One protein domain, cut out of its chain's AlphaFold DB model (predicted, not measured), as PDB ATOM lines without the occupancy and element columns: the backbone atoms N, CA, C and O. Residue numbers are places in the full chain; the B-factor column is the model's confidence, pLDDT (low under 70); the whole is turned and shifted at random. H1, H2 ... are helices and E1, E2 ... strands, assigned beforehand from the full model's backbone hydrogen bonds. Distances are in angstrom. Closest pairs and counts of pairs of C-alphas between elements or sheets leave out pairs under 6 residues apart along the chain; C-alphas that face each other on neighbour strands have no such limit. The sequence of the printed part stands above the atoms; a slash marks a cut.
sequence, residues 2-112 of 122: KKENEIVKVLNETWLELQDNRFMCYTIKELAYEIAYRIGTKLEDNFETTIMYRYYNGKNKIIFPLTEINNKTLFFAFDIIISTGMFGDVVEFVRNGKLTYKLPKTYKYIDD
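Overview. This is residues 2 to 112 of the 122 residues of an uncharacterized protein of Methanobrevibacter sp (UniProt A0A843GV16). One long, strongly twisted sheet of four strands makes a wall, with H2 packed slantwise over one face of it and H1 running along the strands at the E3 and E4 side, where its residues 10 to 18 touch H2. The hairpin turns at opposite ends of the sheet, at Asn 70 and Phe 87, make the long axis, and after E4 the unnamed stretch 101 to 112 crosses to the other edge, where residues 108 to 109 pair with E1. The printed part has 111 residues with two named helices and four named strands, in the order H1, H2, E1, E2, E3, E4. The sheet's order is E1, E2, E3, E4, antiparallel throughout, and the class is mixed, helices and strands. The whole is compact, with a radius of gyration of the C-alphas of 14.1 A, and has an elongated outline of 49 by 29 by 22 A.

Along the chain. In the sheet, the longest strand is E3, residues 72 to 84, 38.8 A from first to last C-alpha. Before it comes E2, residues 59 to 69, 28.7 A long, which bends by 51 degrees at residue 66. E4, residues 90 to 100, measures 29.8 A and ends at C-alpha 100 at (220.121, 253.763, 115.107). The shortest strand, E1, holds residues 52 to 56. Of the helices, H1 holds residues 2 to 20, is 28.1 A long and begins at C-alpha 2 at (212.700, 238.331, 117.989). H2 holds residues 28 to 42, is 21.6 A long and begins at C-alpha 28 at (220.593, 267.926, 130.888).

Arrangement. The four strands form a meander, each strand the antiparallel neighbour of the one before, and each neighbour pair is a hairpin. In the inner pair, E2 and E3, directions differ by 158 degrees, and N 62 and O 78 are 2.9 A apart, within hydrogen-bond range. E3 and E4 also stand at 158 degrees, with N 79 and O 95 at 2.8 A. E1 and E2 stand at 145 degrees, with N 54 and O 61 at 2.9 A. The edge strands E1 and E4 are apart. From edge to edge the strands' lines turn by 69 degrees. H2 is on one face of the sheet, making two layers, a helix over a sheet, at a height over the sheet of 7.6 A. It lies over E3, and only just not over E2, on which 2 of its C-alphas fall; it runs slantwise to the strands, at 46 degrees to E3 on the local plane. The closest C-alphas of H2 and E2 are those of Ala 32 and Ile 62, 6.8 A apart. H1 is on the sheet too, at a height of 9.5 A, over E3 and E4 and only just not over E2, on which 2 of its C-alphas fall. It runs along the strands, at 6 degrees to E3 on the local plane. The closest C-alphas of H1 and E4 are those of Gln 19 and Val 94, 5.8 A apart. H1 and H2 form a helical hairpin and touch, through residues 10 to 18 of H1 alone; their closest C-alphas are those of Thr 14 and Ile 39, 6.6 A apart. They run opposite ways at a steep tilt of 45 degrees. In both helices every O i to N i+4 pair is within hydrogen-bond range.

Size, cuts and confidence. The two C-alphas farthest apart, those of Asn 70 and Phe 87, are 49.7 A apart. The printed part has no cut. The three links between strands are tight; those from H1 to H2 and from H2 to E1 are short. The mean pLDDT of the printed part is 87.0, and residues 45 to 48, between H2 and E1, are under 70.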
ATOM      1  N   LYS A   2     213.436 238.378 116.698       76.88
ATOM      2  CA  LYS A   2     212.700 238.331 117.989       76.88
ATOM      3  C   LYS A   2     213.154 239.396 119.015       76.88
ATOM      4  O   LYS A   2     212.314 240.162 119.462       76.88
ATOM      5  N   LYS A   3     214.465 239.511 119.277       78.69
ATOM      6  CA  LYS A   3     215.048 240.497 120.218       78.69
ATOM      7  C   LYS A   3     214.832 241.958 119.790       78.69
ATOM      8  O   LYS A   3     214.508 242.809 120.600       78.69
ATOM      9  N   GLU A   4     214.964 242.251 118.497       80.56
ATOM     10  CA  GLU A   4     214.763 243.608 117.960       80.56
ATOM     11  C   GLU A   4     213.299 244.060 118.080       80.56
ATOM     12  O   GLU A   4     213.036 245.196 118.463       80.56
ATOM     13  N   ASN A   5     212.342 243.156 117.839       85.00
ATOM     14  CA  ASN A   5     210.918 243.449 118.018       85.00
ATOM     15  C   ASN A   5     210.554 243.709 119.488       85.00
ATOM     16  O   ASN A   5     209.719 244.565 119.769       85.00
ATOM     17  N   GLU A   6     211.172 242.980 120.416       85.38
ATOM     18  CA  GLU A   6     211.000 243.179 121.857       85.38
ATOM     19  C   GLU A   6     211.536 244.543 122.306       85.38
ATOM     20  O   GLU A   6     210.810 245.299 122.948       85.38
ATOM     21  N   ILE A   7     212.736 244.916 121.854       86.12
ATOM     22  CA  ILE A   7     213.327 246.236 122.112       86.12
ATOM     23  C   ILE A   7     212.426 247.354 121.586       86.12
ATOM     24  O   ILE A   7     212.150 248.314 122.301       86.12
ATOM     25  N   VAL A   8     211.932 247.231 120.350       87.00
ATOM     26  CA  VAL A   8     211.020 248.224 119.761       87.00
ATOM     27  C   VAL A   8     209.738 248.348 120.582       87.00
ATOM     28  O   VAL A   8     209.260 249.461 120.789       87.00
ATOM     29  N   LYS A   9     209.186 247.233 121.070       87.50
ATOM     30  CA  LYS A   9     207.989 247.250 121.914       87.50
ATOM     31  C   LYS A   9     208.246 247.988 123.232       87.50
ATOM     32  O   LYS A   9     207.519 248.930 123.534       87.50
ATOM     33  N   VAL A  10     209.291 247.600 123.966       86.31
ATOM     34  CA  VAL A  10     209.662 248.215 125.252       86.31
ATOM     35  C   VAL A  10     209.940 249.708 125.092       86.31
ATOM     36  O   VAL A  10     209.464 250.516 125.892       86.31
ATOM     37  N   LEU A  11     210.672 250.083 124.040       87.81
ATOM     38  CA  LEU A  11     210.943 251.481 123.734       87.81
ATOM     39  C   LEU A  11     209.667 252.241 123.421       87.81
ATOM     40  O   LEU A  11     209.508 253.322 123.956       87.81
ATOM     41  N   ASN A  12     208.759 251.715 122.598       86.44
ATOM     42  CA  ASN A  12     207.523 252.429 122.281       86.44
ATOM     43  C   ASN A  12     206.676 252.683 123.533       86.44
ATOM     44  O   ASN A  12     206.189 253.795 123.711       86.44
ATOM     45  N   GLU A  13     206.530 251.689 124.410       87.56
ATOM     46  CA  GLU A  13     205.764 251.832 125.655       87.56
ATOM     47  C   GLU A  13     206.433 252.847 126.600       87.56
ATOM     48  O   GLU A  13     205.817 253.838 126.985       87.56
ATOM     49  N   THR A  14     207.725 252.668 126.887       89.00
ATOM     50  CA  THR A  14     208.481 253.538 127.809       89.00
ATOM     51  C   THR A  14     208.644 254.957 127.255       89.00
ATOM     52  O   THR A  14     208.599 255.938 127.990       89.00
ATOM     53  N   TRP A  15     208.829 255.099 125.943       89.50
ATOM     54  CA  TRP A  15     209.023 256.393 125.295       89.50
ATOM     55  C   TRP A  15     207.753 257.238 125.307       89.50
ATOM     56  O   TRP A  15     207.845 258.433 125.570       89.50
ATOM     57  N   LEU A  16     206.579 256.641 125.070       85.94
ATOM     58  CA  LEU A  16     205.305 257.358 125.167       85.94
ATOM     59  C   LEU A  16     205.105 257.932 126.576       85.94
ATOM     60  O   LEU A  16     204.832 259.122 126.712       85.94
ATOM     61  N   GLU A  17     205.361 257.132 127.615       87.62
ATOM     62  CA  GLU A  17     205.316 257.597 129.009       87.62
ATOM     63  C   GLU A  17     206.280 258.772 129.250       87.62
ATOM     64  O   GLU A  17     205.924 259.770 129.874       87.62
ATOM     65  N   LEU A  18     207.510 258.696 128.733       87.69
ATOM     66  CA  LEU A  18     208.501 259.768 128.872       87.69
ATOM     67  C   LEU A  18     208.101 261.057 128.137       87.69
ATOM     68  O   LEU A  18     208.430 262.146 128.605       87.69
ATOM     69  N   GLN A  19     207.399 260.966 127.005       84.56
ATOM     70  CA  GLN A  19     206.992 262.138 126.222       84.56
ATOM     71  C   GLN A  19     205.866 262.950 126.866       84.56
ATOM     72  O   GLN A  19     205.821 264.171 126.656       84.56
ATOM     73  N   ASP A  20     205.000 262.290 127.634       81.44
ATOM     74  CA  ASP A  20     203.872 262.909 128.336       81.44
ATOM     75  C   ASP A  20     204.293 263.603 129.640       81.44
ATOM     76  O   ASP A  20     203.565 264.444 130.175       81.44
ATOM     77  N   ASN A  21     205.496 263.306 130.130       80.50
ATOM     78  CA  ASN A  21     206.048 263.922 131.324       80.50
ATOM     79  C   ASN A  21     206.666 265.299 131.041       80.50
ATOM     80  O   ASN A  21     207.243 265.566 129.983       80.50
ATOM     81  N   ARG A  22     206.565 266.174 132.045       79.06
ATOM     82  CA  ARG A  22     207.381 267.384 132.160       79.06
ATOM     83  C   ARG A  22     208.419 267.117 133.226       79.06
ATOM     84  O   ARG A  22     208.057 266.797 134.356       79.06
ATOM     85  N   PHE A  23     209.681 267.239 132.856       82.44
ATOM     86  CA  PHE A  23     210.767 267.136 133.811       82.44
ATOM     87  C   PHE A  23     211.026 268.544 134.341       82.44
ATOM     88  O   PHE A  23     210.964 269.519 133.590       82.44
ATOM     89  N   MET A  24     211.148 268.641 135.659       77.25
ATOM     90  CA  MET A  24     211.465 269.869 136.374       77.25
ATOM     91  C   MET A  24     212.656 269.565 137.264       77.25
ATOM     92  O   MET A  24     212.721 268.472 137.834       77.25
ATOM     93  N   CYS A  25     213.544 270.543 137.413       73.44
ATOM     94  CA  CYS A  25     214.703 270.457 138.300       73.44
ATOM     95  C   CYS A  25     215.721 269.370 137.911       73.44
ATOM     96  O   CYS A  25     216.433 268.890 138.784       73.44
ATOM     97  N   TYR A  26     215.794 268.985 136.630       83.50
ATOM     98  CA  TYR A  26     216.867 268.131 136.118       83.50
ATOM     99  C   TYR A  26     217.815 268.949 135.246       83.50
ATOM    100  O   TYR A  26     217.390 269.612 134.300       83.50
ATOM    101  N   THR A  27     219.117 268.827 135.484       89.88
ATOM    102  CA  THR A  27     220.116 269.202 134.482       89.88
ATOM    103  C   THR A  27     219.985 268.304 133.244       89.88
ATOM    104  O   THR A  27     219.428 267.202 133.279       89.88
ATOM    105  N   ILE A  28     220.551 268.741 132.114       92.31
ATOM    106  CA  ILE A  28     220.593 267.926 130.888       92.31
ATOM    107  C   ILE A  28     221.289 266.580 131.129       92.31
ATOM    108  O   ILE A  28     220.845 265.564 130.589       92.31
ATOM    109  N   LYS A  29     222.353 266.577 131.941       92.75
ATOM    110  CA  LYS A  29     223.100 265.379 132.331       92.75
ATOM    111  C   LYS A  29     222.215 264.420 133.126       92.75
ATOM    112  O   LYS A  29     222.049 263.274 132.714       92.75
ATOM    113  N   GLU A  30     221.588 264.897 134.200       92.12
ATOM    114  CA  GLU A  30     220.734 264.063 135.054       92.12
ATOM    115  C   GLU A  30     219.533 263.502 134.286       92.12
ATOM    116  O   GLU A  30     219.253 262.309 134.374       92.12
ATOM    117  N   LEU A  31     218.856 264.319 133.469       93.38
ATOM    118  CA  LEU A  31     217.716 263.850 132.679       93.38
ATOM    119  C   LEU A  31     218.127 262.799 131.640       93.38
ATOM    120  O   LEU A  31     217.381 261.853 131.376       93.38
ATOM    121  N   ALA A  32     219.309 262.946 131.039       94.31
ATOM    122  CA  ALA A  32     219.830 261.952 130.112       94.31
ATOM    123  C   ALA A  32     220.071 260.601 130.807       94.31
ATOM    124  O   ALA A  32     219.646 259.569 130.277       94.31
ATOM    125  N   TYR A  33     220.689 260.617 131.994       93.31
ATOM    126  CA  TYR A  33     220.910 259.425 132.817       93.31
ATOM    127  C   TYR A  33     219.604 258.784 133.287       93.31
ATOM    128  O   TYR A  33     219.446 257.574 133.137       93.31
ATOM    129  N   GLU A  34     218.636 259.573 133.751       91.62
ATOM    130  CA  GLU A  34     217.325 259.080 134.190       91.62
ATOM    131  C   GLU A  34     216.570 258.368 133.055       91.62
ATOM    132  O   GLU A  34     216.015 257.280 133.231       91.62
ATOM    133  N   ILE A  35     216.575 258.944 131.849       92.06
ATOM    134  CA  ILE A  35     215.917 258.334 130.683       92.06
ATOM    135  C   ILE A  35     216.612 257.050 130.263       92.06
ATOM    136  O   ILE A  35     215.940 256.052 129.986       92.06
ATOM    137  N   ALA A  36     217.945 257.069 130.215       91.69
ATOM    138  CA  ALA A  36     218.712 255.879 129.907       91.69
ATOM    139  C   ALA A  36     218.423 254.776 130.933       91.69
ATOM    140  O   ALA A  36     218.123 253.654 130.532       91.69
ATOM    141  N   TYR A  37     218.400 255.108 132.227       90.06
ATOM    142  CA  TYR A  37     218.132 254.172 133.318       90.06
ATOM    143  C   TYR A  37     216.745 253.536 133.210       90.06
ATOM    144  O   TYR A  37     216.616 252.311 133.272       90.06
ATOM    145  N   ARG A  38     215.701 254.341 132.969       89.56
ATOM    146  CA  ARG A  38     214.328 253.837 132.791       89.56
ATOM    147  C   ARG A  38     214.204 252.881 131.610       89.56
ATOM    148  O   ARG A  38     213.551 251.846 131.729       89.56
ATOM    149  N   ILE A  39     214.830 253.217 130.482       89.69
ATOM    150  CA  ILE A  39     214.824 252.370 129.285       89.69
ATOM    151  C   ILE A  39     215.630 251.087 129.530       89.69
ATOM    152  O   ILE A  39     215.127 250.001 129.260       89.69
ATOM    153  N   GLY A  40     216.848 251.197 130.065       86.62
ATOM    154  CA  GLY A  40     217.736 250.059 130.314       86.62
ATOM    155  C   GLY A  40     217.152 249.061 131.315       86.62
ATOM    156  O   GLY A  40     217.149 247.864 131.052       86.62
ATOM    157  N   THR A  41     216.547 249.553 132.401       86.31
ATOM    158  CA  THR A  41     215.888 248.704 133.411       86.31
ATOM    159  C   THR A  41     214.748 247.885 132.806       86.31
ATOM    160  O   THR A  41     214.599 246.705 133.111       86.31
ATOM    161  N   LYS A  42     213.950 248.481 131.910       87.44
ATOM    162  CA  LYS A  42     212.864 247.775 131.206       87.44
ATOM    163  C   LYS A  42     213.371 246.739 130.199       87.44
ATOM    164  O   LYS A  42     212.605 245.864 129.808       87.44
ATOM    165  N   LEU A  43     214.622 246.861 129.757       84.88
ATOM    166  CA  LEU A  43     215.278 245.920 128.851       84.88
ATOM    167  C   LEU A  43     216.060 244.820 129.591       84.88
ATOM    168  O   LEU A  43     216.650 243.977 128.924       84.88
ATOM    169  N   GLU A  44     216.048 244.813 130.932       74.56
ATOM    170  CA  GLU A  44     216.804 243.879 131.787       74.56
ATOM    171  C   GLU A  44     218.328 243.876 131.524       74.56
ATOM    172  O   GLU A  44     219.022 242.912 131.848       74.56
ATOM    173  N   ASP A  45     218.870 244.956 130.953       69.25
ATOM    174  CA  ASP A  45     220.308 245.096 130.712       69.25
ATOM    175  C   ASP A  45     221.024 245.601 131.984       69.25
ATOM    176  O   ASP A  45     220.552 246.513 132.670       69.25
ATOM    177  N   ASN A  46     222.192 245.021 132.299       58.50
ATOM    178  CA  ASN A  46     223.067 245.510 133.373       58.50
ATOM    179  C   ASN A  46     223.505 246.945 133.049       58.50
ATOM    180  O   ASN A  46     224.195 247.189 132.058       58.50
ATOM    181  N   PHE A  47     223.074 247.896 133.874       58.66
ATOM    182  CA  PHE A  47     223.101 249.311 133.528       58.66
ATOM    183  C   PHE A  47     224.436 249.989 133.886       58.66
ATOM    184  O   PHE A  47     224.531 250.718 134.867       58.66
ATOM    185  N   GLU A  48     225.460 249.786 133.058       65.81
ATOM    186  CA  GLU A  48     226.626 250.679 132.956       65.81
ATOM    187  C   GLU A  48     226.566 251.385 131.597       65.81
ATOM    188  O   GLU A  48     227.158 250.951 130.608       65.81
ATOM    189  N   THR A  49     225.756 252.442 131.506       74.75
ATOM    190  CA  THR A  49     225.478 253.085 130.215       74.75
ATOM    191  C   THR A  49     226.361 254.301 129.995       74.75
ATOM    192  O   THR A  49     226.225 255.319 130.667       74.75
ATOM    193  N   THR A  50     227.206 254.233 128.969       87.81
ATOM    194  CA  THR A  50     227.946 255.393 128.467       87.81
ATOM    195  C   THR A  50     227.023 256.313 127.668       87.81
ATOM    196  O   THR A  50     226.597 255.976 126.558       87.81
ATOM    197  N   ILE A  51     226.727 257.495 128.205       93.94
ATOM    198  CA  ILE A  51     225.876 258.488 127.540       93.94
ATOM    199  C   ILE A  51     226.734 259.476 126.762       93.94
ATOM    200  O   ILE A  51     227.756 259.969 127.234       93.94
ATOM    201  N   MET A  52     226.295 259.790 125.547       95.44
ATOM    202  CA  MET A  52     226.960 260.751 124.687       95.44
ATOM    203  C   MET A  52     226.048 261.921 124.330       95.44
ATOM    204  O   MET A  52     224.841 261.772 124.127       95.44
ATOM    205  N   TYR A  53     226.662 263.090 124.189       96.12
ATOM    206  CA  TYR A  53     226.009 264.379 124.035       96.12
ATOM    207  C   TYR A  53     226.502 265.153 122.806       96.12
ATOM    208  O   TYR A  53     227.671 265.089 122.410       96.12
ATOM    209  N   ARG A  54     225.597 265.950 122.225       94.94
ATOM    210  CA  ARG A  54     225.921 267.054 121.315       94.94
ATOM    211  C   ARG A  54     224.861 268.156 121.378       94.94
ATOM    212  O   ARG A  54     223.680 267.881 121.178       94.94
ATOM    213  N   TYR A  55     225.282 269.417 121.452       93.12
ATOM    214  CA  TYR A  55     224.403 270.552 121.146       93.12
ATOM    215  C   TYR A  55     224.309 270.795 119.632       93.12
ATOM    216  O   TYR A  55     225.328 270.891 118.937       93.12
ATOM    217  N   TYR A  56     223.095 270.879 119.081       91.25
ATOM    218  CA  TYR A  56     222.898 271.185 117.660       91.25
ATOM    219  C   TYR A  56     221.548 271.845 117.381       91.25
ATOM    220  O   TYR A  56     220.504 271.284 117.716       91.25
ATOM    221  N   ASN A  57     221.568 272.990 116.689       88.19
ATOM    222  CA  ASN A  57     220.381 273.761 116.292       88.19
ATOM    223  C   ASN A  57     219.394 273.991 117.450       88.19
ATOM    224  O   ASN A  57     218.205 273.703 117.320       88.19
ATOM    225  N   GLY A  58     219.897 274.464 118.594       85.38
ATOM    226  CA  GLY A  58     219.055 274.774 119.751       85.38
ATOM    227  C   GLY A  58     218.590 273.556 120.554       85.38
ATOM    228  O   GLY A  58     217.740 273.702 121.424       85.38
ATOM    229  N   LYS A  59     219.085 272.349 120.248       89.81
ATOM    230  CA  LYS A  59     218.639 271.094 120.871       89.81
ATOM    231  C   LYS A  59     219.800 270.356 121.521       89.81
ATOM    232  O   LYS A  59     220.864 270.222 120.911       89.81
ATOM    233  N   ASN A  60     219.548 269.811 122.708       94.88
ATOM    234  CA  ASN A  60     220.451 268.895 123.395       94.88
ATOM    235  C   ASN A  60     220.220 267.491 122.842       94.88
ATOM    236  O   ASN A  60     219.165 266.906 123.066       94.88
ATOM    237  N   LYS A  61     221.161 266.968 122.059       95.94
ATOM    238  CA  LYS A  61     221.039 265.643 121.447       95.94
ATOM    239  C   LYS A  61     221.753 264.620 122.306       95.94
ATOM    240  O   LYS A  61     222.951 264.761 122.546       95.94
ATOM    241  N   ILE A  62     221.018 263.597 122.710       96.31
ATOM    242  CA  ILE A  62     221.493 262.513 123.561       96.31
ATOM    243  C   ILE A  62     221.494 261.224 122.749       96.31
ATOM    244  O   ILE A  62     220.586 260.980 121.950       96.31
ATOM    245  N   ILE A  63     222.520 260.403 122.935       95.75
ATOM    246  CA  ILE A  63     222.574 259.049 122.389       95.75
ATOM    247  C   ILE A  63     223.278 258.120 123.373       95.75
ATOM    248  O   ILE A  63     224.297 258.487 123.950       95.75
ATOM    249  N   PHE A  64     222.750 256.913 123.545       93.62
ATOM    250  CA  PHE A  64     223.362 255.895 124.392       93.62
ATOM    251  C   PHE A  64     223.171 254.489 123.794       93.62
ATOM    252  O   PHE A  64     222.227 254.276 123.018       93.62
ATOM    253  N   PRO A  65     224.097 253.548 124.053       91.44
ATOM    254  CA  PRO A  65     223.977 252.175 123.579       91.44
ATOM    255  C   PRO A  65     222.856 251.453 124.334       91.44
ATOM    256  O   PRO A  65     222.732 251.595 125.542       91.44
ATOM    257  N   LEU A  66     222.049 250.673 123.616       88.50
ATOM    258  CA  LEU A  66     221.072 249.770 124.220       88.50
ATOM    259  C   LEU A  66     221.683 248.384 124.385       88.50
ATOM    260  O   LEU A  66     221.895 247.915 125.486       88.50
ATOM    261  N   THR A  67     221.982 247.729 123.265       86.69
ATOM    262  CA  THR A  67     222.448 246.341 123.253       86.69
ATOM    263  C   THR A  67     223.128 246.031 121.921       86.69
ATOM    264  O   THR A  67     223.087 246.829 120.978       86.69
ATOM    265  N   GLU A  68     223.727 244.852 121.805       86.94
ATOM    266  CA  GLU A  68     224.306 244.366 120.553       86.94
ATOM    267  C   GLU A  68     223.331 243.451 119.794       86.94
ATOM    268  O   GLU A  68     222.703 242.549 120.362       86.94
ATOM    269  N   ILE A  69     223.202 243.682 118.483       85.81
ATOM    270  CA  ILE A  69     222.413 242.867 117.554       85.81
ATOM    271  C   ILE A  69     223.255 242.600 116.304       85.81
ATOM    272  O   ILE A  69     223.636 243.530 115.595       85.81
ATOM    273  N   ASN A  70     223.511 241.325 115.988       86.56
ATOM    274  CA  ASN A  70     224.284 240.904 114.809       86.56
ATOM    275  C   ASN A  70     225.655 241.608 114.695       86.56
ATOM    276  O   ASN A  70     225.991 242.140 113.633       86.56
ATOM    277  N   ASN A  71     226.425 241.641 115.788       87.25
ATOM    278  CA  ASN A  71     227.737 242.301 115.881       87.25
ATOM    279  C   ASN A  71     227.699 243.813 115.600       87.25
ATOM    280  O   ASN A  71     228.672 244.398 115.119       87.25
ATOM    281  N   LYS A  72     226.550 244.455 115.836       89.12
ATOM    282  CA  LYS A  72     226.376 245.904 115.736       89.12
ATOM    283  C   LYS A  72     225.686 246.418 116.988       89.12
ATOM    284  O   LYS A  72     224.626 245.920 117.364       89.12
ATOM    285  N   THR A  73     226.249 247.457 117.591       89.00
ATOM    286  CA  THR A  73     225.614 248.161 118.704       89.00
ATOM    287  C   THR A  73     224.397 248.928 118.196       89.00
ATOM    288  O   THR A  73     224.497 249.749 117.279       89.00
ATOM    289  N   LEU A  74     223.240 248.639 118.780       90.56
ATOM    290  CA  LEU A  74     222.028 249.421 118.610       90.56
ATOM    291  C   LEU A  74     222.040 250.554 119.633       90.56
ATOM    292  O   LEU A  74     222.217 250.318 120.824       90.56
ATOM    293  N   PHE A  75     221.819 251.774 119.169       92.12
ATOM    294  CA  PHE A  75     221.744 252.969 119.996       92.12
ATOM    295  C   PHE A  75     220.322 253.516 120.018       92.12
ATOM    296  O   PHE A  75     219.598 253.438 119.016       92.12
ATOM    297  N   PHE A  76     219.972 254.160 121.125       92.88
ATOM    298  CA  PHE A  76     218.815 255.035 121.208       92.88
ATOM    299  C   PHE A  76     219.274 256.488 121.230       92.88
ATOM    300  O   PHE A  76     220.143 256.857 122.016       92.88
ATOM    301  N   ALA A  77     218.704 257.305 120.349       94.44
ATOM    302  CA  ALA A  77     218.980 258.731 120.270       94.44
ATOM    303  C   ALA A  77     217.698 259.531 120.487       94.44
ATOM    304  O   ALA A  77     216.656 259.173 119.942       94.44
ATOM    305  N   PHE A  78     217.791 260.641 121.207       95.25
ATOM    306  CA  PHE A  78     216.675 261.548 121.445       95.25
ATOM    307  C   PHE A  78     217.154 262.991 121.630       95.25
ATOM    308  O   PHE A  78     218.349 263.266 121.734       95.25
ATOM    309  N   ASP A  79     216.208 263.924 121.633       95.19
ATOM    310  CA  ASP A  79     216.448 265.338 121.900       95.19
ATOM    311  C   ASP A  79     215.856 265.711 123.267       95.19
ATOM    312  O   ASP A  79     214.705 265.368 123.544       95.19
ATOM    313  N   ILE A  80     216.598 266.476 124.067       94.31
ATOM    314  CA  ILE A  80     216.076 267.242 125.203       94.31
ATOM    315  C   ILE A  80     215.902 268.698 124.752       94.31
ATOM    316  O   ILE A  80     216.816 269.319 124.195       94.31
ATOM    317  N   ILE A  81     214.706 269.236 124.970       90.62
ATOM    318  CA  ILE A  81     214.318 270.603 124.632       90.62
ATOM    319  C   ILE A  81     214.007 271.331 125.932       90.62
ATOM    320  O   ILE A  81     213.124 270.909 126.674       90.62
ATOM    321  N   ILE A  82     214.715 272.430 126.169       88.12
ATOM    322  CA  ILE A  82     214.456 273.325 127.296       88.12
ATOM    323  C   ILE A  82     213.428 274.353 126.834       88.12
ATOM    324  O   ILE A  82     213.596 274.977 125.784       88.12
ATOM    325  N   SER A  83     212.360 274.519 127.604       85.31
ATOM    326  CA  SER A  83     211.348 275.540 127.366       85.31
ATOM    327  C   SER A  83     211.158 276.365 128.622       85.31
ATOM    328  O   SER A  83     210.967 275.822 129.705       85.31
ATOM    329  N   THR A  84     211.122 277.682 128.457       81.25
ATOM    330  CA  THR A  84     210.784 278.607 129.538       81.25
ATOM    331  C   THR A  84     209.314 278.997 129.418       81.25
ATOM    332  O   THR A  84     208.861 279.439 128.360       81.25
ATOM    333  N   GLY A  85     208.548 278.779 130.483       76.06
ATOM    334  CA  GLY A  85     207.161 279.206 130.595       76.06
ATOM    335  C   GLY A  85     207.031 280.723 130.744       76.06
ATOM    336  O   GLY A  85     207.985 281.431 131.055       76.06
ATOM    337  N   MET A  86     205.808 281.232 130.572       74.25
ATOM    338  CA  MET A  86     205.494 282.666 130.683       74.25
ATOM    339  C   MET A  86     205.806 283.257 132.073       74.25
ATOM    340  O   MET A  86     205.997 284.463 132.194       74.25
ATOM    341  N   PHE A  87     205.880 282.411 133.105       80.12
ATOM    342  CA  PHE A  87     206.158 282.791 134.493       80.12
ATOM    343  C   PHE A  87     207.621 282.577 134.914       80.12
ATOM    344  O   PHE A  87     207.942 282.729 136.086       80.12
ATOM    345  N   GLY A  88     208.515 282.255 133.971       75.00
ATOM    346  CA  GLY A  88     209.943 282.041 134.240       75.00
ATOM    347  C   GLY A  88     210.320 280.602 134.598       75.00
ATOM    348  O   GLY A  88     211.508 280.303 134.673       75.00
ATOM    349  N   ASP A  89     209.343 279.704 134.750       78.38
ATOM    350  CA  ASP A  89     209.602 278.284 135.002       78.38
ATOM    351  C   ASP A  89     210.349 277.647 133.826       78.38
ATOM    352  O   ASP A  89     209.960 277.818 132.667       78.38
ATOM    353  N   VAL A  90     211.399 276.883 134.117       80.06
ATOM    354  CA  VAL A  90     212.133 276.099 133.121       80.06
ATOM    355  C   VAL A  90     211.644 274.659 133.192       80.06
ATOM    356  O   VAL A  90     211.611 274.062 134.265       80.06
ATOM    357  N   VAL A  91     211.212 274.127 132.050       81.94
ATOM    358  CA  VAL A  91     210.783 272.733 131.912       81.94
ATOM    359  C   VAL A  91     211.541 272.056 130.782       81.94
ATOM    360  O   VAL A  91     211.737 272.632 129.703       81.94
ATOM    361  N   GLU A  92     211.911 270.802 131.002       85.25
ATOM    362  CA  GLU A  92     212.547 269.968 129.995       85.25
ATOM    363  C   GLU A  92     211.540 268.995 129.366       85.25
ATOM    364  O   GLU A  92     210.749 268.325 130.037       85.25
ATOM    365  N   PHE A  93     211.601 268.889 128.038       89.38
ATOM    366  CA  PHE A  93     210.837 267.931 127.246       89.38
ATOM    367  C   PHE A  93     211.765 266.997 126.490       89.38
ATOM    368  O   PHE A  93     212.741 267.443 125.886       89.38
ATOM    369  N   VAL A  94     211.387 265.724 126.394       91.69
ATOM    370  CA  VAL A  94     212.107 264.751 125.564       91.69
ATOM    371  C   VAL A  94     211.331 264.401 124.308       91.69
ATOM    372  O   VAL A  94     210.116 264.184 124.328       91.69
ATOM    373  N   ARG A  95     212.008 264.454 123.159       91.69
ATOM    374  CA  ARG A  95     211.394 264.377 121.825       91.69
ATOM    375  C   ARG A  95     212.298 263.635 120.841       91.69
ATOM    376  O   ARG A  95     213.473 263.410 121.097       91.69
ATOM    377  N   ASN A  96     211.733 263.279 119.686       92.38
ATOM    378  CA  ASN A  96     212.463 262.730 118.534       92.38
ATOM    379  C   ASN A  96     213.281 261.455 118.828       92.38
ATOM    380  O   ASN A  96     214.353 261.270 118.248       92.38
ATOM    381  N   GLY A  97     212.768 260.589 119.708       92.31
ATOM    382  CA  GLY A  97     213.352 259.285 120.011       92.31
ATOM    383  C   GLY A  97     213.465 258.419 118.759       92.31
ATOM    384  O   GLY A  97     212.520 258.321 117.974       92.31
ATOM    385  N   LYS A  98     214.634 257.816 118.539       92.06
ATOM    386  CA  LYS A  98     214.887 256.940 117.394       92.06
ATOM    387  C   LYS A  98     215.957 255.900 117.692       92.06
ATOM    388  O   LYS A  98     216.947 256.172 118.368       92.06
ATOM    389  N   LEU A  99     215.795 254.741 117.071       92.12
ATOM    390  CA  LEU A  99     216.810 253.699 117.016       92.12
ATOM    391  C   LEU A  99     217.815 253.965 115.895       92.12
ATOM    392  O   LEU A  99     217.456 254.412 114.801       92.12
ATOM    393  N   THR A 100     219.090 253.675 116.141       92.38
ATOM    394  CA  THR A 100     220.121 253.763 115.107       92.38
ATOM    395  C   THR A 100     221.289 252.823 115.373       92.38
ATOM    396  O   THR A 100     221.675 252.611 116.509       92.38
ATOM    397  N   TYR A 101     221.901 252.304 114.311       91.69
ATOM    398  CA  TYR A 101     223.179 251.581 114.376       91.69
ATOM    399  C   TYR A 101     224.381 252.493 114.076       91.69
ATOM    400  O   TYR A 101     225.494 252.020 113.858       91.69
ATOM    401  N   LYS A 102     224.156 253.810 113.954       89.88
ATOM    402  CA  LYS A 102     225.185 254.787 113.592       89.88
ATOM    403  C   LYS A 102     225.397 255.762 114.740       89.88
ATOM    404  O   LYS A 102     224.509 256.558 115.029       89.88
ATOM    405  N   LEU A 103     226.605 255.771 115.293       86.44
ATOM    406  CA  LEU A 103     227.067 256.831 116.179       86.44
ATOM    407  C   LEU A 103     227.682 257.975 115.349       86.44
ATOM    408  O   LEU A 103     228.674 257.754 114.648       86.44
ATOM    409  N   PRO A 104     227.119 259.197 115.359       78.38
ATOM    410  CA  PRO A 104     227.715 260.308 114.626       78.38
ATOM    411  C   PRO A 104     229.026 260.761 115.286       78.38
ATOM    412  O   PRO A 104     229.075 260.951 116.494       78.38
ATOM    413  N   LYS A 105     230.067 261.026 114.484       80.88
ATOM    414  CA  LYS A 105     231.433 261.368 114.951       80.88
ATOM    415  C   LYS A 105     231.545 262.605 115.856       80.88
ATOM    416  O   LYS A 105     232.595 262.857 116.420       80.88
ATOM    417  N   THR A 106     230.504 263.426 115.918       89.38
ATOM    418  CA  THR A 106     230.490 264.722 116.614       89.38
ATOM    419  C   THR A 106     230.011 264.641 118.062       89.38
ATOM    420  O   THR A 106     229.891 265.680 118.703       89.38
ATOM    421  N   TYR A 107     229.602 263.461 118.521       93.00
ATOM    422  CA  TYR A 107     229.172 263.261 119.900       93.00
ATOM    423  C   TYR A 107     230.391 263.129 120.813       93.00
ATOM    424  O   TYR A 107     231.400 262.552 120.411       93.00
ATOM    425  N   LYS A 108     230.280 263.679 122.018       93.69
ATOM    426  CA  LYS A 108     231.263 263.554 123.100       93.69
ATOM    427  C   LYS A 108     230.627 262.819 124.273       93.69
ATOM    428  O   LYS A 108     229.399 262.758 124.325       93.69
ATOM    429  N   TYR A 109     231.417 262.270 125.187       93.62
ATOM    430  CA  TYR A 109     230.859 261.734 126.427       93.62
ATOM    431  C   TYR A 109     230.171 262.851 127.205       93.62
ATOM    432  O   TYR A 109     230.611 263.999 127.168       93.62
ATOM    433  N   ILE A 110     229.018 262.539 127.799       93.88
ATOM    434  CA  ILE A 110     228.237 263.556 128.502       93.88
ATOM    435  C   ILE A 110     228.986 264.060 129.735       93.88
ATOM    436  O   ILE A 110     228.910 265.248 130.024       93.88
ATOM    437  N   ASP A 111     229.739 263.181 130.401       91.19
ATOM    438  CA  ASP A 111     230.541 263.542 131.563       91.19
ATOM    439  C   ASP A 111     231.610 264.562 131.169       91.19
ATOM    440  O   ASP A 111     231.551 265.654 131.702       91.19
ATOM    441  N   ASP A 112     232.414 264.315 130.126       91.06
ATOM    442  CA  ASP A 112     233.421 265.266 129.609       91.06
ATOM    443  C   ASP A 112     232.861 266.647 129.203       91.06
ATOM    444  O   ASP A 112     233.601 267.612 129.020       91.06
TER     445      ASP A 112